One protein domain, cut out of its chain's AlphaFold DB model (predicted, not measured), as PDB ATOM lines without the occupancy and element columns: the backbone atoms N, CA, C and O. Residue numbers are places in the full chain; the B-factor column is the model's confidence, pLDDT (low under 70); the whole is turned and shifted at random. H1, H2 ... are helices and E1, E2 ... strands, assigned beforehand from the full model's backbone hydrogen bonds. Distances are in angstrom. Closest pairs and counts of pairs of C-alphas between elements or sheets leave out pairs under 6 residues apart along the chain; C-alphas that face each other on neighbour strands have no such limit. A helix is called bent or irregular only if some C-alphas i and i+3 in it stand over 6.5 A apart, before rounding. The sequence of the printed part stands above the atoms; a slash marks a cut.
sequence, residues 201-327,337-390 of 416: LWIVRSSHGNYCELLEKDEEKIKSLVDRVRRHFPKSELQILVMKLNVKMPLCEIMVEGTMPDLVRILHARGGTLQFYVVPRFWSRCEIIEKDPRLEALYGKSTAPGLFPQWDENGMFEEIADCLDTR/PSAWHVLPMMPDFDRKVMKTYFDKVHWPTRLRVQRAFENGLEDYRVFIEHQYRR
ATOM      1  N   LEU A 201     200.116 155.343 132.502       92.38
ATOM      2  CA  LEU A 201     199.728 154.000 132.098       92.38
ATOM      3  C   LEU A 201     199.104 154.074 130.702       92.38
ATOM      4  O   LEU A 201     198.015 154.620 130.505       92.38
ATOM      5  N   TRP A 202     199.806 153.513 129.733       91.88
ATOM      6  CA  TRP A 202     199.394 153.416 128.348       91.88
ATOM      7  C   TRP A 202     198.655 152.103 128.099       91.88
ATOM      8  O   TRP A 202     199.160 151.021 128.402       91.88
ATOM      9  N   ILE A 203     197.477 152.206 127.489       92.88
ATOM     10  CA  ILE A 203     196.727 151.084 126.928       92.88
ATOM     11  C   ILE A 203     196.737 151.263 125.412       92.88
ATOM     12  O   ILE A 203     196.051 152.131 124.870       92.88
ATOM     13  N   VAL A 204     197.546 150.473 124.718       88.88
ATOM     14  CA  VAL A 204     197.732 150.559 123.269       88.88
ATOM     15  C   VAL A 204     196.823 149.550 122.580       88.88
ATOM     16  O   VAL A 204     196.858 148.355 122.875       88.88
ATOM     17  N   ARG A 205     195.999 150.034 121.651       88.31
ATOM     18  CA  ARG A 205     195.004 149.246 120.911       88.31
ATOM     19  C   ARG A 205     195.067 149.556 119.421       88.31
ATOM     20  O   ARG A 205     195.563 150.603 118.999       88.31
ATOM     21  N   SER A 206     194.506 148.664 118.613       86.38
ATOM     22  CA  SER A 206     194.210 148.978 117.215       86.38
ATOM     23  C   SER A 206     193.075 150.008 117.111       86.38
ATOM     24  O   SER A 206     192.101 149.971 117.864       86.38
ATOM     25  N   SER A 207     193.161 150.916 116.137       87.19
ATOM     26  CA  SER A 207     192.055 151.801 115.757       87.19
ATOM     27  C   SER A 207     190.872 151.057 115.135       87.19
ATOM     28  O   SER A 207     189.778 151.610 115.092       87.19
ATOM     29  N   HIS A 208     191.073 149.820 114.669       84.00
ATOM     30  CA  HIS A 208     190.038 148.981 114.060       84.00
ATOM     31  C   HIS A 208     189.164 148.257 115.105       84.00
ATOM     32  O   HIS A 208     188.339 147.430 114.737       84.00
ATOM     33  N   GLY A 209     189.327 148.573 116.395       79.50
ATOM     34  CA  GLY A 209     188.563 147.972 117.489       79.50
ATOM     35  C   GLY A 209     189.106 146.606 117.909       79.50
ATOM     36  O   GLY A 209     190.312 146.354 117.832       79.50
ATOM     37  N   ASN A 210     188.210 145.739 118.381       79.25
ATOM     38  CA  ASN A 210     188.540 144.363 118.735       79.25
ATOM     39  C   ASN A 210     188.722 143.565 117.447       79.25
ATOM     40  O   ASN A 210     187.766 143.112 116.834       79.25
ATOM     41  N   TYR A 211     189.974 143.455 117.012       81.56
ATOM     42  CA  TYR A 211     190.327 142.814 115.748       81.56
ATOM     43  C   TYR A 211     189.909 141.330 115.680       81.56
ATOM     44  O   TYR A 211     189.660 140.819 114.594       81.56
ATOM     45  N   CYS A 212     189.823 140.643 116.824       82.31
ATOM     46  CA  CYS A 212     189.329 139.269 116.940       82.31
ATOM     47  C   CYS A 212     188.603 139.046 118.280       82.31
ATOM     48  O   CYS A 212     188.796 139.816 119.225       82.31
ATOM     49  N   GLU A 213     187.827 137.960 118.382       84.50
ATOM     50  CA  GLU A 213     187.024 137.593 119.567       84.50
ATOM     51  C   GLU A 213     187.848 137.528 120.864       84.50
ATOM     52  O   GLU A 213     187.385 137.899 121.942       84.50
ATOM     53  N   LEU A 214     189.110 137.093 120.783       85.25
ATOM     54  CA  LEU A 214     189.983 137.021 121.956       85.25
ATOM     55  C   LEU A 214     190.294 138.402 122.553       85.25
ATOM     56  O   LEU A 214     190.462 138.510 123.765       85.25
ATOM     57  N   LEU A 215     190.332 139.462 121.737       86.94
ATOM     58  CA  LEU A 215     190.522 140.826 122.238       86.94
ATOM     59  C   LEU A 215     189.282 141.389 122.933       86.94
ATOM     60  O   LEU A 215     189.429 142.316 123.731       86.94
ATOM     61  N   GLU A 216     188.096 140.849 122.642       86.56
ATOM     62  CA  GLU A 216     186.864 141.201 123.353       86.56
ATOM     63  C   GLU A 216     186.925 140.703 124.798       86.56
ATOM     64  O   GLU A 216     186.616 141.447 125.724       86.56
ATOM     65  N   LYS A 217     187.437 139.482 125.005       85.50
ATOM     66  CA  LYS A 217     187.644 138.902 126.344       85.50
ATOM     67  C   LYS A 217     188.653 139.683 127.186       85.50
ATOM     68  O   LYS A 217     188.564 139.691 128.411       85.50
ATOM     69  N   ASP A 218     189.632 140.319 126.547       87.81
ATOM     70  CA  ASP A 218     190.618 141.140 127.251       87.81
ATOM     71  C   ASP A 218     190.026 142.499 127.701       87.81
ATOM     72  O   ASP A 218     190.584 143.126 128.598       87.81
ATOM     73  N   GLU A 219     188.876 142.940 127.171       88.81
ATOM     74  CA  GLU A 219     188.246 144.220 127.543       88.81
ATOM     75  C   GLU A 219     187.782 144.237 129.010       88.81
ATOM     76  O   GLU A 219     188.054 145.187 129.745       88.81
ATOM     77  N   GLU A 220     187.140 143.158 129.472       91.06
ATOM     78  CA  GLU A 220     186.702 143.026 130.870       91.06
ATOM     79  C   GLU A 220     187.893 143.033 131.834       91.06
ATOM     80  O   GLU A 220     187.861 143.683 132.883       91.06
ATOM     81  N   LYS A 221     188.980 142.364 131.440       92.81
ATOM     82  CA  LYS A 221     190.222 142.300 132.210       92.81
ATOM     83  C   LYS A 221     190.891 143.674 132.308       92.81
ATOM     84  O   LYS A 221     191.287 144.095 133.394       92.81
ATOM     85  N   ILE A 222     190.976 144.403 131.193       93.56
ATOM     86  CA  ILE A 222     191.520 145.767 131.157       93.56
ATOM     87  C   ILE A 222     190.683 146.694 132.036       93.56
ATOM     88  O   ILE A 222     191.244 147.465 132.812       93.56
ATOM     89  N   LYS A 223     189.352 146.602 131.952       94.44
ATOM     90  CA  LYS A 223     188.452 147.401 132.785       94.44
ATOM     91  C   LYS A 223     188.676 147.128 134.273       94.44
ATOM     92  O   LYS A 223     188.850 148.078 135.031       94.44
ATOM     93  N   SER A 224     188.771 145.855 134.668       96.06
ATOM     94  CA  SER A 224     189.102 145.451 136.045       96.06
ATOM     95  C   SER A 224     190.419 146.071 136.530       96.06
ATOM     96  O   SER A 224     190.457 146.714 137.585       96.06
ATOM     97  N   LEU A 225     191.482 145.973 135.720       95.75
ATOM     98  CA  LEU A 225     192.783 146.569 136.029       95.75
ATOM     99  C   LEU A 225     192.685 148.094 136.186       95.75
ATOM    100  O   LEU A 225     193.191 148.643 137.163       95.75
ATOM    101  N   VAL A 226     192.023 148.785 135.256       95.56
ATOM    102  CA  VAL A 226     191.857 150.248 135.298       95.56
ATOM    103  C   VAL A 226     191.076 150.678 136.536       95.56
ATOM    104  O   VAL A 226     191.506 151.605 137.225       95.56
ATOM    105  N   ASP A 227     189.978 149.996 136.862       96.12
ATOM    106  CA  ASP A 227     189.162 150.289 138.042       96.12
ATOM    107  C   ASP A 227     189.961 150.076 139.336       96.12
ATOM    108  O   ASP A 227     189.864 150.854 140.288       96.12
ATOM    109  N   ARG A 228     190.805 149.042 139.389       95.62
ATOM    110  CA  ARG A 228     191.716 148.806 140.514       95.62
ATOM    111  C   ARG A 228     192.797 149.874 140.638       95.62
ATOM    112  O   ARG A 228     193.015 150.380 141.740       95.62
ATOM    113  N   VAL A 229     193.450 150.224 139.533       94.12
ATOM    114  CA  VAL A 229     194.472 151.274 139.488       94.12
ATOM    115  C   VAL A 229     193.867 152.605 139.923       94.12
ATOM    116  O   VAL A 229     194.449 153.301 140.744       94.12
ATOM    117  N   ARG A 230     192.658 152.935 139.457       93.88
ATOM    118  CA  ARG A 230     191.971 154.190 139.794       93.88
ATOM    119  C   ARG A 230     191.484 154.278 141.233       93.88
ATOM    120  O   ARG A 230     191.371 155.388 141.743       93.88
ATOM    121  N   ARG A 231     191.228 153.146 141.893       94.94
ATOM    122  CA  ARG A 231     190.932 153.106 143.335       94.94
ATOM    123  C   ARG A 231     192.129 153.495 144.205       94.94
ATOM    124  O   ARG A 231     191.910 153.996 145.300       94.94
ATOM    125  N   HIS A 232     193.354 153.267 143.730       93.38
ATOM    126  CA  HIS A 232     194.577 153.541 144.493       93.38
ATOM    127  C   HIS A 232     195.281 154.818 144.040       93.38
ATOM    128  O   HIS A 232     195.750 155.576 144.877       93.38
ATOM    129  N   PHE A 233     195.315 155.076 142.730       91.25
ATOM    130  CA  PHE A 233     196.043 156.191 142.137       91.25
ATOM    131  C   PHE A 233     195.077 157.195 141.487       91.25
ATOM    132  O   PHE A 233     194.490 156.918 140.420       91.25
ATOM    133  N   PRO A 234     194.897 158.385 142.093       90.50
ATOM    134  CA  PRO A 234     194.086 159.444 141.514       90.50
ATOM    135  C   PRO A 234     194.701 159.966 140.207       90.50
ATOM    136  O   PRO A 234     195.872 159.753 139.890       90.50
ATOM    137  N   LYS A 235     193.902 160.700 139.419       89.75
ATOM    138  CA  LYS A 235     194.339 161.272 138.128       89.75
ATOM    139  C   LYS A 235     195.537 162.224 138.247       89.75
ATOM    140  O   LYS A 235     196.232 162.422 137.257       89.75
ATOM    141  N   SER A 236     195.746 162.821 139.421       86.25
ATOM    142  CA  SER A 236     196.887 163.690 139.723       86.25
ATOM    143  C   SER A 236     198.212 162.932 139.819       86.25
ATOM    144  O   SER A 236     199.248 163.517 139.523       86.25
ATOM    145  N   GLU A 237     198.178 161.656 140.211       86.38
ATOM    146  CA  GLU A 237     199.370 160.827 140.443       86.38
ATOM    147  C   GLU A 237     199.697 159.923 139.253       86.38
ATOM    148  O   GLU A 237     200.864 159.716 138.943       86.38
ATOM    149  N   LEU A 238     198.679 159.419 138.549       89.81
ATOM    150  CA  LEU A 238     198.858 158.555 137.383       89.81
ATOM    151  C   LEU A 238     197.855 158.913 136.284       89.81
ATOM    152  O   LEU A 238     196.633 158.828 136.466       89.81
ATOM    153  N   GLN A 239     198.349 159.237 135.095       91.94
ATOM    154  CA  GLN A 239     197.511 159.349 133.904       91.94
ATOM    155  C   GLN A 239     197.250 157.958 133.323       91.94
ATOM    156  O   GLN A 239     198.115 157.095 133.348       91.94
ATOM    157  N   ILE A 240     196.044 157.728 132.805       94.00
ATOM    158  CA  ILE A 240     195.728 156.512 132.045       94.00
ATOM    159  C   ILE A 240     195.294 156.988 130.672       94.00
ATOM    160  O   ILE A 240     194.297 157.707 130.569       94.00
ATOM    161  N   LEU A 241     196.054 156.621 129.646       91.44
ATOM    162  CA  LEU A 241     195.824 157.041 128.271       91.44
ATOM    163  C   LEU A 241     195.617 155.819 127.381       91.44
ATOM    164  O   LEU A 241     196.366 154.846 127.443       91.44
ATOM    165  N   VAL A 242     194.603 155.895 126.520       92.12
ATOM    166  CA  VAL A 242     194.340 154.877 125.501       92.12
ATOM    167  C   VAL A 242     194.897 155.373 124.172       92.12
ATOM    168  O   VAL A 242     194.397 156.344 123.606       92.12
ATOM    169  N   MET A 243     195.928 154.702 123.666       88.75
ATOM    170  CA  MET A 243     196.543 155.004 122.379       88.75
ATOM    171  C   MET A 243     195.964 154.084 121.306       88.75
ATOM    172  O   MET A 243     196.043 152.863 121.421       88.75
ATOM    173  N   LYS A 244     195.397 154.660 120.244       88.50
ATOM    174  CA  LYS A 244     194.868 153.900 119.106       88.50
ATOM    175  C   LYS A 244     195.808 154.021 117.914       88.50
ATOM    176  O   LYS A 244     195.988 155.113 117.381       88.50
ATOM    177  N   LEU A 245     196.387 152.903 117.487       83.75
ATOM    178  CA  LEU A 245     197.283 152.835 116.334       83.75
ATOM    179  C   LEU A 245     196.535 152.341 115.094       83.75
ATOM    180  O   LEU A 245     195.771 151.377 115.165       83.75
ATOM    181  N   ASN A 246     196.783 152.970 113.942       87.06
ATOM    182  CA  ASN A 246     196.173 152.580 112.669       87.06
ATOM    183  C   ASN A 246     196.845 151.340 112.063       87.06
ATOM    184  O   ASN A 246     197.564 151.420 111.069       87.06
ATOM    185  N   VAL A 247     196.638 150.192 112.707       82.31
ATOM    186  CA  VAL A 247     197.215 148.900 112.320       82.31
ATOM    187  C   VAL A 247     196.157 147.800 112.348       82.31
ATOM    188  O   VAL A 247     195.321 147.760 113.249       82.31
ATOM    189  N   LYS A 248     196.194 146.897 111.368       84.38
ATOM    190  CA  LYS A 248     195.300 145.733 111.270       84.38
ATOM    191  C   LYS A 248     196.001 144.500 111.837       84.38
ATOM    192  O   LYS A 248     196.667 143.788 111.097       84.38
ATOM    193  N   MET A 249     195.949 144.336 113.155       83.44
ATOM    194  CA  MET A 249     196.501 143.178 113.870       83.44
ATOM    195  C   MET A 249     195.863 143.075 115.264       83.44
ATOM    196  O   MET A 249     195.365 144.095 115.764       83.44
ATOM    197  N   PRO A 250     195.931 141.910 115.936       83.06
ATOM    198  CA  PRO A 250     195.459 141.752 117.306       83.06
ATOM    199  C   PRO A 250     196.400 142.454 118.299       83.06
ATOM    200  O   PRO A 250     197.270 141.833 118.906       83.06
ATOM    201  N   LEU A 251     196.256 143.777 118.419       86.06
ATOM    202  CA  LEU A 251     197.107 144.644 119.231       86.06
ATOM    203  C   LEU A 251     196.445 144.981 120.569       86.06
ATOM    204  O   LEU A 251     195.420 145.665 120.608       86.06
ATOM    205  N   CYS A 252     197.090 144.564 121.655       89.31
ATOM    206  CA  CYS A 252     196.762 145.000 123.006       89.31
ATOM    207  C   CYS A 252     198.030 145.040 123.855       89.31
ATOM    208  O   CYS A 252     198.538 143.992 124.241       89.31
ATOM    209  N   GLU A 253     198.541 146.229 124.154       90.56
ATOM    210  CA  GLU A 253     199.728 146.389 124.999       90.56
ATOM    211  C   GLU A 253     199.400 147.291 126.181       90.56
ATOM    212  O   GLU A 253     198.762 148.330 126.024       90.56
ATOM    213  N   ILE A 254     199.826 146.879 127.370       92.31
ATOM    214  CA  ILE A 254     199.692 147.663 128.596       92.31
ATOM    215  C   ILE A 254     201.103 147.975 129.060       92.31
ATOM    216  O   ILE A 254     201.883 147.055 129.310       92.31
ATOM    217  N   MET A 255     201.446 149.256 129.153       90.56
ATOM    218  CA  MET A 255     202.774 149.684 129.580       90.56
ATOM    219  C   MET A 255     202.700 150.906 130.487       90.56
ATOM    220  O   MET A 255     201.842 151.762 130.304       90.56
ATOM    221  N   VAL A 256     203.600 150.990 131.461       88.31
ATOM    222  CA  VAL A 256     203.706 152.127 132.379       88.31
ATOM    223  C   VAL A 256     204.990 152.899 132.096       88.31
ATOM    224  O   VAL A 256     206.075 152.323 132.037       88.31
ATOM    225  N   GLU A 257     204.846 154.201 131.884       83.06
ATOM    226  CA  GLU A 257     205.920 155.186 131.812       83.06
ATOM    227  C   GLU A 257     206.033 155.844 133.191       83.06
ATOM    228  O   GLU A 257     205.110 156.539 133.623       83.06
ATOM    229  N   GLY A 258     207.123 155.557 133.907       74.06
ATOM    230  CA  GLY A 258     207.361 156.055 135.264       74.06
ATOM    231  C   GLY A 258     207.857 157.504 135.313       74.06
ATOM    232  O   GLY A 258     207.987 158.183 134.296       74.06
ATOM    233  N   THR A 259     208.181 157.982 136.518       63.41
ATOM    234  CA  THR A 259     208.742 159.333 136.735       63.41
ATOM    235  C   THR A 259     210.189 159.466 136.250       63.41
ATOM    236  O   THR A 259     210.646 160.572 135.949       63.41
ATOM    237  N   MET A 260     210.920 158.350 136.163       56.84
ATOM    238  CA  MET A 260     212.289 158.325 135.653       56.84
ATOM    239  C   MET A 260     212.307 158.322 134.119       56.84
ATOM    240  O   MET A 260     211.653 157.468 133.512       56.84
ATOM    241  N   PRO A 261     213.087 159.220 133.481       46.81
ATOM    242  CA  PRO A 261     213.316 159.173 132.041       46.81
ATOM    243  C   PRO A 261     213.790 157.776 131.617       46.81
ATOM    244  O   PRO A 261     214.607 157.168 132.306       46.81
ATOM    245  N   ASP A 262     213.268 157.277 130.498       49.81
ATOM    246  CA  ASP A 262     213.590 155.974 129.890       49.81
ATOM    247  C   ASP A 262     213.072 154.718 130.623       49.81
ATOM    248  O   ASP A 262     213.293 153.597 130.151       49.81
ATOM    249  N   LEU A 263     212.319 154.859 131.723       61.91
ATOM    250  CA  LEU A 263     211.683 153.727 132.402       61.91
ATOM    251  C   LEU A 263     210.264 153.478 131.864       61.91
ATOM    252  O   LEU A 263     209.269 153.905 132.453       61.91
ATOM    253  N   VAL A 264     210.174 152.742 130.754       73.94
ATOM    254  CA  VAL A 264     208.912 152.165 130.262       73.94
ATOM    255  C   VAL A 264     208.896 150.670 130.570       73.94
ATOM    256  O   VAL A 264     209.780 149.935 130.126       73.94
ATOM    257  N   ARG A 265     207.894 150.199 131.318       80.94
ATOM    258  CA  ARG A 265     207.687 148.766 131.586       80.94
ATOM    259  C   ARG A 265     206.469 148.265 130.829       80.94
ATOM    260  O   ARG A 265     205.371 148.772 131.033       80.94
ATOM    261  N   ILE A 266     206.652 147.251 129.989       86.44
ATOM    262  CA  ILE A 266     205.547 146.563 129.313       86.44
ATOM    263  C   ILE A 266     205.048 145.453 130.237       86.44
ATOM    264  O   ILE A 266     205.789 144.527 130.569       86.44
ATOM    265  N   LEU A 267     203.798 145.567 130.666       89.75
ATOM    266  CA  LEU A 267     203.147 144.690 131.639       89.75
ATOM    267  C   LEU A 267     202.374 143.562 130.954       89.75
ATOM    268  O   LEU A 267     202.346 142.431 131.426       89.75
ATOM    269  N   HIS A 268     201.776 143.862 129.805       90.94
ATOM    270  CA  HIS A 268     201.016 142.901 129.021       90.94
ATOM    271  C   HIS A 268     201.163 143.195 127.531       90.94
ATOM    272  O   HIS A 268     201.288 144.353 127.134       90.94
ATOM    273  N   ALA A 269     201.125 142.147 126.707       88.00
ATOM    274  CA  ALA A 269     201.180 142.269 125.260       88.00
ATOM    275  C   ALA A 269     200.408 141.140 124.563       88.00
ATOM    276  O   ALA A 269     200.623 139.957 124.833       88.00
ATOM    277  N   ARG A 270     199.572 141.517 123.594       85.25
ATOM    278  CA  ARG A 270     199.017 140.649 122.552       85.25
ATOM    279  C   ARG A 270     199.529 141.110 121.195       85.25
ATOM    280  O   ARG A 270     199.487 142.298 120.870       85.25
ATOM    281  N   GLY A 271     200.012 140.150 120.409       73.56
ATOM    282  CA  GLY A 271     200.357 140.325 119.002       73.56
ATOM    283  C   GLY A 271     201.607 141.163 118.730       73.56
ATOM    284  O   GLY A 271     202.623 140.625 118.294       73.56
ATOM    285  N   GLY A 272     201.518 142.488 118.856       67.81
ATOM    286  CA  GLY A 272     202.546 143.439 118.408       67.81
ATOM    287  C   GLY A 272     203.900 143.288 119.110       67.81
ATOM    288  O   GLY A 272     204.953 143.460 118.498       67.81
ATOM    289  N   THR A 273     203.875 142.872 120.366       76.88
ATOM    290  CA  THR A 273     205.068 142.753 121.194       76.88
ATOM    291  C   THR A 273     205.265 141.307 121.632       76.88
ATOM    292  O   THR A 273     204.350 140.657 122.131       76.88
ATOM    293  N   LEU A 274     206.475 140.792 121.403       77.56
ATOM    294  CA  LEU A 274     206.878 139.452 121.830       77.56
ATOM    295  C   LEU A 274     207.130 139.437 123.340       77.56
ATOM    296  O   LEU A 274     207.567 140.438 123.911       77.56
ATOM    297  N   GLN A 275     206.918 138.287 123.978       83.19
ATOM    298  CA  GLN A 275     206.982 138.162 125.436       83.19
ATOM    299  C   GLN A 275     208.307 138.646 126.037       83.19
ATOM    300  O   GLN A 275     208.304 139.195 127.130       83.19
ATOM    301  N   PHE A 276     209.431 138.505 125.332       76.50
ATOM    302  CA  PHE A 276     210.740 138.900 125.861       76.50
ATOM    303  C   PHE A 276     210.897 140.409 126.133       76.50
ATOM    304  O   PHE A 276     211.850 140.799 126.802       76.50
ATOM    305  N   TYR A 277     209.994 141.250 125.619       76.81
ATOM    306  CA  TYR A 277     209.934 142.680 125.949       76.81
ATOM    307  C   TYR A 277     209.055 142.988 127.165       76.81
ATOM    308  O   TYR A 277     209.119 144.088 127.710       76.81
ATOM    309  N   VAL A 278     208.215 142.038 127.566       83.06
ATOM    310  CA  VAL A 278     207.359 142.138 128.747       83.06
ATOM    311  C   VAL A 278     208.205 141.869 129.989       83.06
ATOM    312  O   VAL A 278     209.199 141.142 129.919       83.06
ATOM    313  N   VAL A 279     207.831 142.442 131.135       82.75
ATOM    314  CA  VAL A 279     208.509 142.174 132.412       82.75
ATOM    315  C   VAL A 279     208.578 140.651 132.668       82.75
ATOM    316  O   VAL A 279     207.549 139.976 132.550       82.75
ATOM    317  N   PRO A 280     209.754 140.088 133.036       83.69
ATOM    318  CA  PRO A 280     209.961 138.640 133.167       83.69
ATOM    319  C   PRO A 280     208.969 137.892 134.058       83.69
ATOM    320  O   PRO A 280     208.707 136.714 133.826       83.69
ATOM    321  N   ARG A 281     208.389 138.567 135.056       83.88
ATOM    322  CA  ARG A 281     207.342 138.008 135.922       83.88
ATOM    323  C   ARG A 281     206.135 137.492 135.136       83.88
ATOM    324  O   ARG A 281     205.560 136.480 135.513       83.88
ATOM    325  N   PHE A 282     205.776 138.154 134.040       88.62
ATOM    326  CA  PHE A 282     204.600 137.809 133.239       88.62
ATOM    327  C   PHE A 282     204.906 136.789 132.136       88.62
ATOM    328  O   PHE A 282     204.040 136.476 131.318       88.62
ATOM    329  N   TRP A 283     206.139 136.275 132.069       88.81
ATOM    330  CA  TRP A 283     206.535 135.331 131.033       88.81
ATOM    331  C   TRP A 283     205.869 133.971 131.224       88.81
ATOM    332  O   TRP A 283     206.060 133.291 132.231       88.81
ATOM    333  N   SER A 284     205.171 133.516 130.190       88.50
ATOM    334  CA  SER A 284     204.773 132.122 130.062       88.50
ATOM    335  C   SER A 284     205.979 131.232 129.789       88.50
ATOM    336  O   SER A 284     206.902 131.588 129.050       88.50
ATOM    337  N   ARG A 285     205.932 130.027 130.360       89.38
ATOM    338  CA  ARG A 285     206.897 128.952 130.122       89.38
ATOM    339  C   ARG A 285     206.221 127.769 129.436       89.38
ATOM    340  O   ARG A 285     205.079 127.424 129.751       89.38
ATOM    341  N   CYS A 286     206.941 127.154 128.507       88.81
ATOM    342  CA  CYS A 286     206.546 125.961 127.772       88.81
ATOM    343  C   CYS A 286     207.654 124.905 127.852       88.81
ATOM    344  O   CYS A 286     208.556 124.861 127.018       88.81
ATOM    345  N   GLU A 287     207.577 124.030 128.853       90.50
ATOM    346  CA  GLU A 287     208.562 122.957 129.077       90.50
ATOM    347  C   GLU A 287     208.600 121.930 127.937       90.50
ATOM    348  O   GLU A 287     209.589 121.230 127.755       90.50
ATOM    349  N   ILE A 288     207.533 121.838 127.134       87.56
ATOM    350  CA  ILE A 288     207.445 120.909 125.996       87.56
ATOM    351  C   ILE A 288     208.539 121.190 124.958       87.56
ATOM    352  O   ILE A 288     209.022 120.260 124.317       87.56
ATOM    353  N   ILE A 289     208.956 122.452 124.822       85.81
ATOM    354  CA  ILE A 289     210.004 122.856 123.881       85.81
ATOM    355  C   ILE A 289     211.331 122.161 124.213       85.81
ATOM    356  O   ILE A 289     212.018 121.691 123.315       85.81
ATOM    357  N   GLU A 290     211.650 122.022 125.501       87.56
ATOM    358  CA  GLU A 290     212.905 121.420 125.976       87.56
ATOM    359  C   GLU A 290     212.899 119.885 125.886       87.56
ATOM    360  O   GLU A 290     213.936 119.245 126.041       87.56
ATOM    361  N   LYS A 291     211.744 119.271 125.597       88.19
ATOM    362  CA  LYS A 291     211.612 117.813 125.448       88.19
ATOM    363  C   LYS A 291     212.035 117.300 124.067       88.19
ATOM    364  O   LYS A 291     212.138 116.086 123.898       88.19
ATOM    365  N   ASP A 292     212.229 118.171 123.070       83.06
ATOM    366  CA  ASP A 292     212.648 117.782 121.714       83.06
ATOM    367  C   ASP A 292     213.592 118.833 121.091       83.06
ATOM    368  O   ASP A 292     213.163 119.969 120.868       83.06
ATOM    369  N   PRO A 293     214.836 118.469 120.714       82.94
ATOM    370  CA  PRO A 293     215.797 119.404 120.118       82.94
ATOM    371  C   PRO A 293     215.292 120.114 118.853       82.94
ATOM    372  O   PRO A 293     215.729 121.221 118.542       82.94
ATOM    373  N   ARG A 294     214.359 119.505 118.108       80.94
ATOM    374  CA  ARG A 294     213.777 120.112 116.900       80.94
ATOM    375  C   ARG A 294     212.832 121.257 117.246       80.94
ATOM    376  O   ARG A 294     212.772 122.239 116.512       80.94
ATOM    377  N   LEU A 295     212.093 121.141 118.351       81.62
ATOM    378  CA  LEU A 295     211.257 122.233 118.849       81.62
ATOM    379  C   LEU A 295     212.119 123.350 119.420       81.62
ATOM    380  O   LEU A 295     211.837 124.516 119.150       81.62
ATOM    381  N   GLU A 296     213.193 122.998 120.127       79.06
ATOM    382  CA  GLU A 296     214.159 123.975 120.622       79.06
ATOM    383  C   GLU A 296     214.793 124.780 119.477       79.06
ATOM    384  O   GLU A 296     214.869 126.004 119.533       79.06
ATOM    385  N   ALA A 297     215.158 124.121 118.374       74.31
ATOM    386  CA  ALA A 297     215.683 124.798 117.190       74.31
ATOM    387  C   ALA A 297     214.670 125.758 116.530       74.31
ATOM    388  O   ALA A 297     215.066 126.765 115.945       74.31
ATOM    389  N   LEU A 298     213.369 125.458 116.607       74.44
ATOM    390  CA  LEU A 298     212.306 126.251 115.974       74.44
ATOM    391  C   LEU A 298     211.822 127.426 116.827       74.44
ATOM    392  O   LEU A 298     211.446 128.464 116.277       74.44
ATOM    393  N   TYR A 299     211.763 127.242 118.146       75.44
ATOM    394  CA  TYR A 299     211.138 128.186 119.075       75.44
ATOM    395  C   TYR A 299     212.118 128.789 120.087       75.44
ATOM    396  O   TYR A 299     211.778 129.775 120.739       75.44
ATOM    397  N   GLY A 300     213.332 128.252 120.207       78.38
ATOM    398  CA  GLY A 300     214.281 128.598 121.261       78.38
ATOM    399  C   GLY A 300     214.027 127.785 122.531       78.38
ATOM    400  O   GLY A 300     213.688 126.614 122.464       78.38
ATOM    401  N   LYS A 301     214.198 128.390 123.707       83.50
ATOM    402  CA  LYS A 301     214.033 127.719 125.012       83.50
ATOM    403  C   LYS A 301     212.581 127.737 125.514       83.50
ATOM    404  O   LYS A 301     211.687 128.252 124.845       83.50
ATOM    405  N   SER A 302     212.340 127.219 126.722       84.00
ATOM    406  CA  SER A 302     211.013 127.198 127.361       84.00
ATOM    407  C   SER A 302     210.340 128.569 127.498       84.00
ATOM    408  O   SER A 302     209.116 128.631 127.553       84.00
ATOM    409  N   THR A 303     211.089 129.672 127.503       80.88
ATOM    410  CA  THR A 303     210.569 131.053 127.482       80.88
ATOM    411  C   THR A 303     210.503 131.625 126.064       80.88
ATOM    412  O   THR A 303     210.845 132.790 125.846       80.88
ATOM    413  N   ALA A 304     210.142 130.794 125.084       78.44
ATOM    414  CA  ALA A 304     210.139 131.159 123.674       78.44
ATOM    415  C   ALA A 304     209.431 132.504 123.426       78.44
ATOM    416  O   ALA A 304     208.365 132.764 123.993       78.44
ATOM    417  N   PRO A 305     209.974 133.357 122.539       68.25
ATOM    418  CA  PRO A 305     209.476 134.716 122.339       68.25
ATOM    419  C   PRO A 305     208.025 134.758 121.839       68.25
ATOM    420  O   PRO A 305     207.343 135.760 122.040       68.25
ATOM    421  N   GLY A 306     207.564 133.681 121.192       71.69
ATOM    422  CA  GLY A 306     206.209 133.534 120.664       71.69
ATOM    423  C   GLY A 306     205.150 133.061 121.664       71.69
ATOM    424  O   GLY A 306     204.013 132.834 121.262       71.69
ATOM    425  N   LEU A 307     205.496 132.871 122.937       82.81
ATOM    426  CA  LEU A 307     204.504 132.586 123.974       82.81
ATOM    427  C   LEU A 307     203.730 133.859 124.335       82.81
ATOM    428  O   LEU A 307     204.260 134.965 124.235       82.81
ATOM    429  N   PHE A 308     202.472 133.707 124.751       83.56
ATOM    430  CA  PHE A 308     201.686 134.839 125.233       83.56
ATOM    431  C   PHE A 308     201.962 135.080 126.718       83.56
ATOM    432  O   PHE A 308     201.892 134.122 127.494       83.56
ATOM    433  N   PRO A 309     202.230 136.330 127.136       84.44
ATOM    434  CA  PRO A 309     202.350 136.676 128.544       84.44
ATOM    435  C   PRO A 309     201.093 136.297 129.328       84.44
ATOM    436  O   PRO A 309     199.972 136.405 128.820       84.44
ATOM    437  N   GLN A 310     201.279 135.881 130.576       85.25
ATOM    438  CA  GLN A 310     200.166 135.567 131.466       85.25
ATOM    439  C   GLN A 310     199.479 136.847 131.935       85.25
ATOM    440  O   GLN A 310     200.117 137.880 132.140       85.25
ATOM    441  N   TRP A 311     198.162 136.772 132.120       89.88
ATOM    442  CA  TRP A 311     197.418 137.843 132.767       89.88
ATOM    443  C   TRP A 311     197.533 137.696 134.289       89.88
ATOM    444  O   TRP A 311     196.868 136.846 134.877       89.88
ATOM    445  N   ASP A 312     198.367 138.522 134.919       92.25
ATOM    446  CA  ASP A 312     198.500 138.624 136.378       92.25
ATOM    447  C   ASP A 312     198.161 140.052 136.822       92.25
ATOM    448  O   ASP A 312     199.021 140.927 136.870       92.25
ATOM    449  N   GLU A 313     196.885 140.311 137.122       94.12
ATOM    450  CA  GLU A 313     196.426 141.648 137.526       94.12
ATOM    451  C   GLU A 313     197.093 142.136 138.821       94.12
ATOM    452  O   GLU A 313     197.386 143.323 138.952       94.12
ATOM    453  N   ASN A 314     197.365 141.226 139.764       93.81
ATOM    454  CA  ASN A 314     198.037 141.568 141.017       93.81
ATOM    455  C   ASN A 314     199.468 142.026 140.745       93.81
ATOM    456  O   ASN A 314     199.853 143.109 141.174       93.81
ATOM    457  N   GLY A 315     200.221 141.242 139.971       91.38
ATOM    458  CA  GLY A 315     201.579 141.603 139.589       91.38
ATOM    459  C   GLY A 315     201.643 142.867 138.741       91.38
ATOM    460  O   GLY A 315     202.536 143.682 138.941       91.38
ATOM    461  N   MET A 316     200.687 143.084 137.833       92.88
ATOM    462  CA  MET A 316     200.620 144.332 137.064       92.88
ATOM    463  C   MET A 316     200.374 145.542 137.967       92.88
ATOM    464  O   MET A 316     200.995 146.581 137.768       92.88
ATOM    465  N   PHE A 317     199.499 145.416 138.965       92.88
ATOM    466  CA  PHE A 317     199.264 146.477 139.941       92.88
ATOM    467  C   PHE A 317     200.510 146.771 140.791       92.88
ATOM    468  O   PHE A 317     200.838 147.940 140.981       92.88
ATOM    469  N   GLU A 318     201.217 145.737 141.253       89.31
ATOM    470  CA  GLU A 318     202.482 145.870 141.993       89.31
ATOM    471  C   GLU A 318     203.548 146.593 141.154       89.31
ATOM    472  O   GLU A 318     204.121 147.574 141.607       89.31
ATOM    473  N   GLU A 319     203.737 146.203 139.889       86.25
ATOM    474  CA  GLU A 319     204.692 146.869 138.989       86.25
ATOM    475  C   GLU A 319     204.324 148.334 138.705       86.25
ATOM    476  O   GLU A 319     205.211 149.174 138.556       86.25
ATOM    477  N   ILE A 320     203.026 148.661 138.627       88.12
ATOM    478  CA  ILE A 320     202.561 150.051 138.500       88.12
ATOM    479  C   ILE A 320     202.901 150.832 139.769       88.12
ATOM    480  O   ILE A 320     203.448 151.926 139.662       88.12
ATOM    481  N   ALA A 321     202.610 150.279 140.948       85.88
ATOM    482  CA  ALA A 321     202.932 150.914 142.222       85.88
ATOM    483  C   ALA A 321     204.445 151.155 142.360       85.88
ATOM    484  O   ALA A 321     204.856 152.274 142.655       85.88
ATOM    485  N   ASP A 322     205.267 150.161 142.020       79.94
ATOM    486  CA  ASP A 322     206.731 150.255 142.032       79.94
ATOM    487  C   ASP A 322     207.277 151.291 141.035       79.94
ATOM    488  O   ASP A 322     208.356 151.846 141.231       79.94
ATOM    489  N   CYS A 323     206.570 151.535 139.928       76.69
ATOM    490  CA  CYS A 323     206.921 152.573 138.955       76.69
ATOM    491  C   CYS A 323     206.543 153.989 139.410       76.69
ATOM    492  O   CYS A 323     207.090 154.959 138.875       76.69
ATOM    493  N   LEU A 324     205.592 154.106 140.338       76.88
ATOM    494  CA  LEU A 324     205.145 155.367 140.928       76.88
ATOM    495  C   LEU A 324     205.938 155.719 142.191       76.88
ATOM    496  O   LEU A 324     206.160 156.903 142.457       76.88
ATOM    497  N   ASP A 325     206.382 154.713 142.948       68.12
ATOM    498  CA  ASP A 325     207.154 154.923 144.168       68.12
ATOM    499  C   ASP A 325     208.537 155.505 143.837       68.12
ATOM    500  O   ASP A 325     209.400 154.900 143.192       68.12
ATOM    501  N   THR A 326     208.740 156.755 144.244       55.22
ATOM    502  CA  THR A 326     209.932 157.520 143.897       55.22
ATOM    503  C   THR A 326     211.015 157.293 144.951       55.22
ATOM    504  O   THR A 326     211.184 158.119 145.843       55.22
ATOM    505  N   ARG A 327     211.755 156.180 144.813       50.22
ATOM    506  CA  ARG A 327     213.168 155.911 145.206       50.22
ATOM    507  C   ARG A 327     213.339 154.452 145.634       50.22
ATOM    508  O   ARG A 327     213.187 154.104 146.800       50.22
ATOM    509  N   PRO A 337     220.173 147.872 129.271       44.41
ATOM    510  CA  PRO A 337     219.398 148.539 128.240       44.41
ATOM    511  C   PRO A 337     218.907 147.477 127.253       44.41
ATOM    512  O   PRO A 337     219.622 146.504 126.998       44.41
ATOM    513  N   SER A 338     217.696 147.648 126.712       48.88
ATOM    514  CA  SER A 338     217.167 146.755 125.671       48.88
ATOM    515  C   SER A 338     218.266 146.431 124.662       48.88
ATOM    516  O   SER A 338     218.990 147.332 124.233       48.88
ATOM    517  N   ALA A 339     218.390 145.165 124.261       52.47
ATOM    518  CA  ALA A 339     219.418 144.741 123.309       52.47
ATOM    519  C   ALA A 339     219.403 145.605 122.026       52.47
ATOM    520  O   ALA A 339     220.444 145.847 121.416       52.47
ATOM    521  N   TRP A 340     218.237 146.157 121.670       53.91
ATOM    522  CA  TRP A 340     218.055 147.104 120.568       53.91
ATOM    523  C   TRP A 340     218.571 148.514 120.852       53.91
ATOM    524  O   TRP A 340     219.101 149.152 119.947       53.91
ATOM    525  N   HIS A 341     218.475 148.993 122.092       52.09
ATOM    526  CA  HIS A 341     219.072 150.265 122.511       52.09
ATOM    527  C   HIS A 341     220.603 150.181 122.550       52.09
ATOM    528  O   HIS A 341     221.277 151.168 122.274       52.09
ATOM    529  N   VAL A 342     221.160 148.992 122.821       55.66
ATOM    530  CA  VAL A 342     222.613 148.747 122.774       55.66
ATOM    531  C   VAL A 342     223.101 148.433 121.354       55.66
ATOM    532  O   VAL A 342     224.293 148.556 121.082       55.66
ATOM    533  N   LEU A 343     222.209 148.094 120.411       57.34
ATOM    534  CA  LEU A 343     222.554 147.714 119.032       57.34
ATOM    535  C   LEU A 343     223.533 148.691 118.348       57.34
ATOM    536  O   LEU A 343     224.513 148.210 117.775       57.34
ATOM    537  N   PRO A 344     223.370 150.030 118.426       60.41
ATOM    538  CA  PRO A 344     224.319 150.965 117.814       60.41
ATOM    539  C   PRO A 344     225.716 150.930 118.453       60.41
ATOM    540  O   PRO A 344     226.698 151.284 117.805       60.41
ATOM    541  N   MET A 345     225.811 150.482 119.706       62.09
ATOM    542  CA  MET A 345     227.047 150.399 120.487       62.09
ATOM    543  C   MET A 345     227.733 149.029 120.372       62.09
ATOM    544  O   MET A 345     228.872 148.881 120.812       62.09
ATOM    545  N   MET A 346     227.069 148.028 119.781       66.12
ATOM    546  CA  MET A 346     227.637 146.692 119.592       66.12
ATOM    547  C   MET A 346     228.605 146.619 118.401       66.12
ATOM    548  O   MET A 346     228.431 147.353 117.424       66.12
ATOM    549  N   PRO A 347     229.582 145.693 118.420       78.06
ATOM    550  CA  PRO A 347     230.406 145.378 117.255       78.06
ATOM    551  C   PRO A 347     229.577 145.010 116.013       78.06
ATOM    552  O   PRO A 347     228.492 144.435 116.107       78.06
ATOM    553  N   ASP A 348     230.116 145.287 114.822       76.12
ATOM    554  CA  ASP A 348     229.430 145.027 113.545       76.12
ATOM    555  C   ASP A 348     229.006 143.571 113.347       76.12
ATOM    556  O   ASP A 348     227.963 143.303 112.749       76.12
ATOM    557  N   PHE A 349     229.817 142.630 113.829       76.25
ATOM    558  CA  PHE A 349     229.498 141.211 113.765       76.25
ATOM    559  C   PHE A 349     228.239 140.895 114.583       76.25
ATOM    560  O   PHE A 349     227.278 140.358 114.036       76.25
ATOM    561  N   ASP A 350     228.195 141.322 115.844       70.50
ATOM    562  CA  ASP A 350     227.064 141.073 116.743       70.50
ATOM    563  C   ASP A 350     225.792 141.773 116.262       70.50
ATOM    564  O   ASP A 350     224.703 141.195 116.302       70.50
ATOM    565  N   ARG A 351     225.921 142.983 115.698       75.31
ATOM    566  CA  ARG A 351     224.814 143.664 115.012       75.31
ATOM    567  C   ARG A 351     224.235 142.822 113.877       75.31
ATOM    568  O   ARG A 351     223.016 142.689 113.772       75.31
ATOM    569  N   LYS A 352     225.092 142.260 113.016       77.69
ATOM    570  CA  LYS A 352     224.666 141.410 111.892       77.69
ATOM    571  C   LYS A 352     224.013 140.121 112.378       77.69
ATOM    572  O   LYS A 352     223.000 139.714 111.808       77.69
ATOM    573  N   VAL A 353     224.553 139.503 113.427       74.19
ATOM    574  CA  VAL A 353     223.980 138.299 114.042       74.19
ATOM    575  C   VAL A 353     222.594 138.603 114.608       74.19
ATOM    576  O   VAL A 353     221.632 137.945 114.217       74.19
ATOM    577  N   MET A 354     222.448 139.646 115.431       71.62
ATOM    578  CA  MET A 354     221.152 140.048 115.991       71.62
ATOM    579  C   MET A 354     220.124 140.392 114.913       71.62
ATOM    580  O   MET A 354     218.981 139.942 114.994       71.62
ATOM    581  N   LYS A 355     220.530 141.118 113.865       78.50
ATOM    582  CA  LYS A 355     219.654 141.389 112.720       78.50
ATOM    583  C   LYS A 355     219.214 140.096 112.027       78.50
ATOM    584  O   LYS A 355     218.034 139.920 111.757       78.50
ATOM    585  N   THR A 356     220.140 139.163 111.809       76.81
ATOM    586  CA  THR A 356     219.833 137.864 111.194       76.81
ATOM    587  C   THR A 356     218.842 137.061 112.035       76.81
ATOM    588  O   THR A 356     217.896 136.504 111.486       76.81
ATOM    589  N   TYR A 357     219.018 137.021 113.358       71.94
ATOM    590  CA  TYR A 357     218.071 136.371 114.267       71.94
ATOM    591  C   TYR A 357     216.700 137.043 114.246       71.94
ATOM    592  O   TYR A 357     215.675 136.361 114.220       71.94
ATOM    593  N   PHE A 358     216.662 138.373 114.217       74.62
ATOM    594  CA  PHE A 358     215.404 139.093 114.111       74.62
ATOM    595  C   PHE A 358     214.667 138.757 112.811       74.62
ATOM    596  O   PHE A 358     213.515 138.331 112.868       74.62
ATOM    597  N   ASP A 359     215.351 138.861 111.671       75.75
ATOM    598  CA  ASP A 359     214.764 138.647 110.347       75.75
ATOM    599  C   ASP A 359     214.349 137.182 110.125       75.75
ATOM    600  O   ASP A 359     213.305 136.914 109.532       75.75
ATOM    601  N   LYS A 360     215.145 136.217 110.611       73.44
ATOM    602  CA  LYS A 360     214.921 134.782 110.355       73.44
ATOM    603  C   LYS A 360     214.107 134.065 111.429       73.44
ATOM    604  O   LYS A 360     213.507 133.037 111.126       73.44
ATOM    605  N   VAL A 361     214.091 134.561 112.666       70.81
ATOM    606  CA  VAL A 361     213.481 133.854 113.806       70.81
ATOM    607  C   VAL A 361     212.399 134.696 114.467       70.81
ATOM    608  O   VAL A 361     211.247 134.260 114.522       70.81
ATOM    609  N   HIS A 362     212.723 135.898 114.953       73.94
ATOM    610  CA  HIS A 362     211.771 136.679 115.752       73.94
ATOM    611  C   HIS A 362     210.595 137.185 114.916       73.94
ATOM    612  O   HIS A 362     209.445 137.014 115.317       73.94
ATOM    613  N   TRP A 363     210.870 137.769 113.750       75.81
ATOM    614  CA  TRP A 363     209.838 138.329 112.886       75.81
ATOM    615  C   TRP A 363     208.885 137.258 112.326       75.81
ATOM    616  O   TRP A 363     207.675 137.395 112.522       75.81
ATOM    617  N   PRO A 364     209.358 136.133 111.751       78.62
ATOM    618  CA  PRO A 364     208.459 135.065 111.307       78.62
ATOM    619  C   PRO A 364     207.678 134.424 112.459       78.62
ATOM    620  O   PRO A 364     206.509 134.077 112.308       78.62
ATOM    621  N   THR A 365     208.294 134.285 113.637       76.06
ATOM    622  CA  THR A 365     207.600 133.760 114.823       76.06
ATOM    623  C   THR A 365     206.494 134.696 115.280       76.06
ATOM    624  O   THR A 365     205.387 134.228 115.530       76.06
ATOM    625  N   ARG A 366     206.742 136.009 115.296       78.81
ATOM    626  CA  ARG A 366     205.713 137.014 115.576       78.81
ATOM    627  C   ARG A 366     204.517 136.869 114.640       78.81
ATOM    628  O   ARG A 366     203.394 136.820 115.125       78.81
ATOM    629  N   LEU A 367     204.746 136.747 113.333       82.38
ATOM    630  CA  LEU A 367     203.662 136.597 112.357       82.38
ATOM    631  C   LEU A 367     202.844 135.315 112.581       82.38
ATOM    632  O   LEU A 367     201.618 135.365 112.549       82.38
ATOM    633  N   ARG A 368     203.501 134.180 112.860       80.81
ATOM    634  CA  ARG A 368     202.814 132.911 113.166       80.81
ATOM    635  C   ARG A 368     201.938 133.016 114.412       80.81
ATOM    636  O   ARG A 368     200.804 132.559 114.409       80.81
ATOM    637  N   VAL A 369     202.463 133.640 115.461       80.06
ATOM    638  CA  VAL A 369     201.760 133.829 116.737       80.06
ATOM    639  C   VAL A 369     200.577 134.777 116.573       80.06
ATOM    640  O   VAL A 369     199.499 134.498 117.089       80.06
ATOM    641  N   GLN A 370     200.755 135.859 115.811       82.62
ATOM    642  CA  GLN A 370     199.676 136.785 115.470       82.62
ATOM    643  C   GLN A 370     198.548 136.061 114.738       82.62
ATOM    644  O   GLN A 370     197.432 136.058 115.241       82.62
ATOM    645  N   ARG A 371     198.845 135.361 113.636       84.75
ATOM    646  CA  ARG A 371     197.837 134.574 112.904       84.75
ATOM    647  C   ARG A 371     197.160 133.530 113.785       84.75
ATOM    648  O   ARG A 371     195.954 133.336 113.702       84.75
ATOM    649  N   ALA A 372     197.926 132.869 114.655       81.94
ATOM    650  CA  ALA A 372     197.357 131.866 115.538       81.94
ATOM    651  C   ALA A 372     196.316 132.472 116.495       81.94
ATOM    652  O   ALA A 372     195.240 131.908 116.685       81.94
ATOM    653  N   PHE A 373     196.624 133.644 117.048       83.94
ATOM    654  CA  PHE A 373     195.710 134.399 117.898       83.94
ATOM    655  C   PHE A 373     194.477 134.897 117.136       83.94
ATOM    656  O   PHE A 373     193.364 134.823 117.649       83.94
ATOM    657  N   GLU A 374     194.655 135.380 115.904       84.50
ATOM    658  CA  GLU A 374     193.550 135.809 115.033       84.50
ATOM    659  C   GLU A 374     192.548 134.678 114.790       84.50
ATOM    660  O   GLU A 374     191.342 134.904 114.835       84.50
ATOM    661  N   ASN A 375     193.041 133.452 114.640       84.75
ATOM    662  CA  ASN A 375     192.230 132.255 114.443       84.75
ATOM    663  C   ASN A 375     191.694 131.636 115.758       84.75
ATOM    664  O   ASN A 375     191.239 130.492 115.763       84.75
ATOM    665  N   GLY A 376     191.771 132.349 116.888       83.62
ATOM    666  CA  GLY A 376     191.156 131.936 118.155       83.62
ATOM    667  C   GLY A 376     192.060 131.160 119.119       83.62
ATOM    668  O   GLY A 376     191.572 130.659 120.134       83.62
ATOM    669  N   LEU A 377     193.373 131.079 118.871       84.31
ATOM    670  CA  LEU A 377     194.308 130.444 119.803       84.31
ATOM    671  C   LEU A 377     194.790 131.418 120.896       84.31
ATOM    672  O   LEU A 377     195.705 132.209 120.678       84.31
ATOM    673  N   GLU A 378     194.221 131.316 122.100       81.69
ATOM    674  CA  GLU A 378     194.591 132.167 123.251       81.69
ATOM    675  C   GLU A 378     195.983 131.855 123.821       81.69
ATOM    676  O   GLU A 378     196.657 132.743 124.351       81.69
ATOM    677  N   ASP A 379     196.423 130.600 123.694       84.94
ATOM    678  CA  ASP A 379     197.686 130.106 124.230       84.94
ATOM    679  C   ASP A 379     198.475 129.314 123.180       84.94
ATOM    680  O   ASP A 379     198.134 128.185 122.817       84.94
ATOM    681  N   TYR A 380     199.588 129.892 122.722       84.69
ATOM    682  CA  TYR A 380     200.443 129.290 121.701       84.69
ATOM    683  C   TYR A 380     201.085 127.963 122.151       84.69
ATOM    684  O   TYR A 380     201.512 127.161 121.316       84.69
ATOM    685  N   ARG A 381     201.109 127.669 123.461       86.88
ATOM    686  CA  ARG A 381     201.585 126.379 123.993       86.88
ATOM    687  C   ARG A 381     200.786 125.200 123.450       86.88
ATOM    688  O   ARG A 381     201.375 124.158 123.184       86.88
ATOM    689  N   VAL A 382     199.489 125.379 123.202       88.12
ATOM    690  CA  VAL A 382     198.617 124.341 122.629       88.12
ATOM    691  C   VAL A 382     199.089 123.943 121.228       88.12
ATOM    692  O   VAL A 382     199.150 122.758 120.895       88.12
ATOM    693  N   PHE A 383     199.499 124.919 120.413       86.06
ATOM    694  CA  PHE A 383     200.059 124.650 119.090       86.06
ATOM    695  C   PHE A 383     201.387 123.892 119.188       86.06
ATOM    696  O   PHE A 383     201.597 122.905 118.479       86.06
ATOM    697  N   ILE A 384     202.270 124.314 120.097       86.06
ATOM    698  CA  ILE A 384     203.556 123.645 120.338       86.06
ATOM    699  C   ILE A 384     203.338 122.204 120.813       86.06
ATOM    700  O   ILE A 384     204.017 121.294 120.339       86.06
ATOM    701  N   GLU A 385     202.369 121.969 121.694       89.12
ATOM    702  CA  GLU A 385     202.016 120.631 122.154       89.12
ATOM    703  C   GLU A 385     201.509 119.749 121.007       89.12
ATOM    704  O   GLU A 385     201.927 118.595 120.880       89.12
ATOM    705  N   HIS A 386     200.661 120.285 120.128       87.44
ATOM    706  CA  HIS A 386     200.198 119.554 118.951       87.44
ATOM    707  C   HIS A 386     201.362 119.191 118.014       87.44
ATOM    708  O   HIS A 386     201.474 118.042 117.574       87.44
ATOM    709  N   GLN A 387     202.273 120.136 117.759       85.44
ATOM    710  CA  GLN A 387     203.494 119.894 116.981       85.44
ATOM    711  C   GLN A 387     204.371 118.818 117.635       85.44
ATOM    712  O   GLN A 387     204.805 117.887 116.955       85.44
ATOM    713  N   TYR A 388     204.564 118.877 118.955       88.06
ATOM    714  CA  TYR A 388     205.295 117.859 119.705       88.06
ATOM    715  C   TYR A 388     204.664 116.472 119.550       88.06
ATOM    716  O   TYR A 388     205.351 115.528 119.162       88.06
ATOM    717  N   ARG A 389     203.348 116.334 119.765       88.75
ATOM    718  CA  ARG A 389     202.636 115.052 119.606       88.75
ATOM    719  C   ARG A 389     202.796 114.484 118.198       88.75
ATOM    720  O   ARG A 389     203.003 113.283 118.047       88.75
ATOM    721  N   ARG A 390     202.758 115.328 117.164       84.19
ATOM    722  CA  ARG A 390     202.993 114.899 115.778       84.19
ATOM    723  C   ARG A 390     204.428 114.481 115.514       84.19
ATOM    724  O   ARG A 390     204.631 113.491 114.821       84.19
TER     725      ARG A 390
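This is residues 201 to 327 and 337 to 390 of the 416 residues of an uncharacterized protein of Theileria orientalis (UniProt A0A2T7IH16). A twisted sheet of four strands has H1 and H4 over one face, and a looser helical part extends from it. In that part the long helix H6 runs nearly straight, with H5 folded back near its first arm, H6a; H7 begins beside the second arm, H6b, and runs away from it about perpendicular, making a corner, and H2 packs on H7 with H3 next to it. The printed part has 181 residues with seven named helices and four named strands, in the order E1 H1 E2 E3 E4 H2 H3 H4 H5 H6 H7, and is mixed, helices and strands. The mixed sheet has the order E2 E1 E3 E4. The whole is compact, with a radius of gyration of the C-alphas of 17.5 A and spans of 51 by 42 by 31 A.

The strands are E1, residues 201 to 206, beginning at C-alpha 201 (199.728, 154.000, 132.098); E2, 239 to 245, 18.7 A long; E3, 252 to 257; and E4, 264 to 270. H1, residues 213 to 232, is 30.5 A long, and H4 holds 313 to 324. H2 is 287 to 291, H3 293 to 299 and H7 380 to 390, ending at C-alpha 390 (202.993, 114.899, 115.778). H5, 339 to 345, is irregular: C-alphas 341 and 344 are 7.1 A apart. H6, 348 to 374, was assigned as one helix by its hydrogen bonds but is bent, with C-alphas 360 and 363 6.7 A apart; its arms are H6a, 348 to 360, and H6b, 363 to 374, at a shallow tilt of 28 degrees.

E2 and E1 are parallel, with N 203 and O 241 2.9 A apart. E1 and E3 are antiparallel, with N 202 and O 255 at 2.7 A. E3 and E4 form a hairpin, with N 254 and O 268 at 2.9 A. E1, H1 and E2 make a strand-helix-strand unit, two parallel neighbour strands with a helix between, its crossover right-handed. H1 and H4 lie on the same face, two layers with the sheet: H1 over E1 and E3 at a height of 10.0 A, H4 over E3 and E4 at 9.6 A. H1 touches H4 with residues 225 to 229 alone; the closest C-alphas, of Leu 225 and Glu 313, are 6.3 A apart. H6b and H7 only just touch, with 3 pairs of C-alphas within 8 A, the closest those of Val 369 and Tyr 380, 6.9 A apart. H2 touches H7, the closest C-alphas being those of Ile 288 and Glu 385, 6.7 A apart. H2 and H3 touch only at the corner, the closest C-alphas being those of Ile 289 and Leu 295, 5.2 A apart. H5 and H6a are close but not clearly touching, the C-alphas of Leu 343 and Arg 351 being closest at 6.1 A. Every O i to N i+4 pair is within hydrogen-bond range in H3, H4, H6a, H6b and H7; the counts are 12 of 16 in H1, 0 of 1 in H2 and 1 of 3 in H5, where O i to N i+3 pairs within range number 2 of 2 in H2 and 2 of 4 in H5.

The two C-alphas farthest apart, of Ser 236 and Arg 390, are 54.7 A apart. Residues 328 to 336 are not printed, and C-alphas 327 and 337 are 19.5 A apart across the cut. The links E4 to H2 and H3 to H4 are long. Mean pLDDT of the printed part is 81.7; it is under 70 at residues 259 to 263, 272, 305, 325 to 327 and 337 to 346.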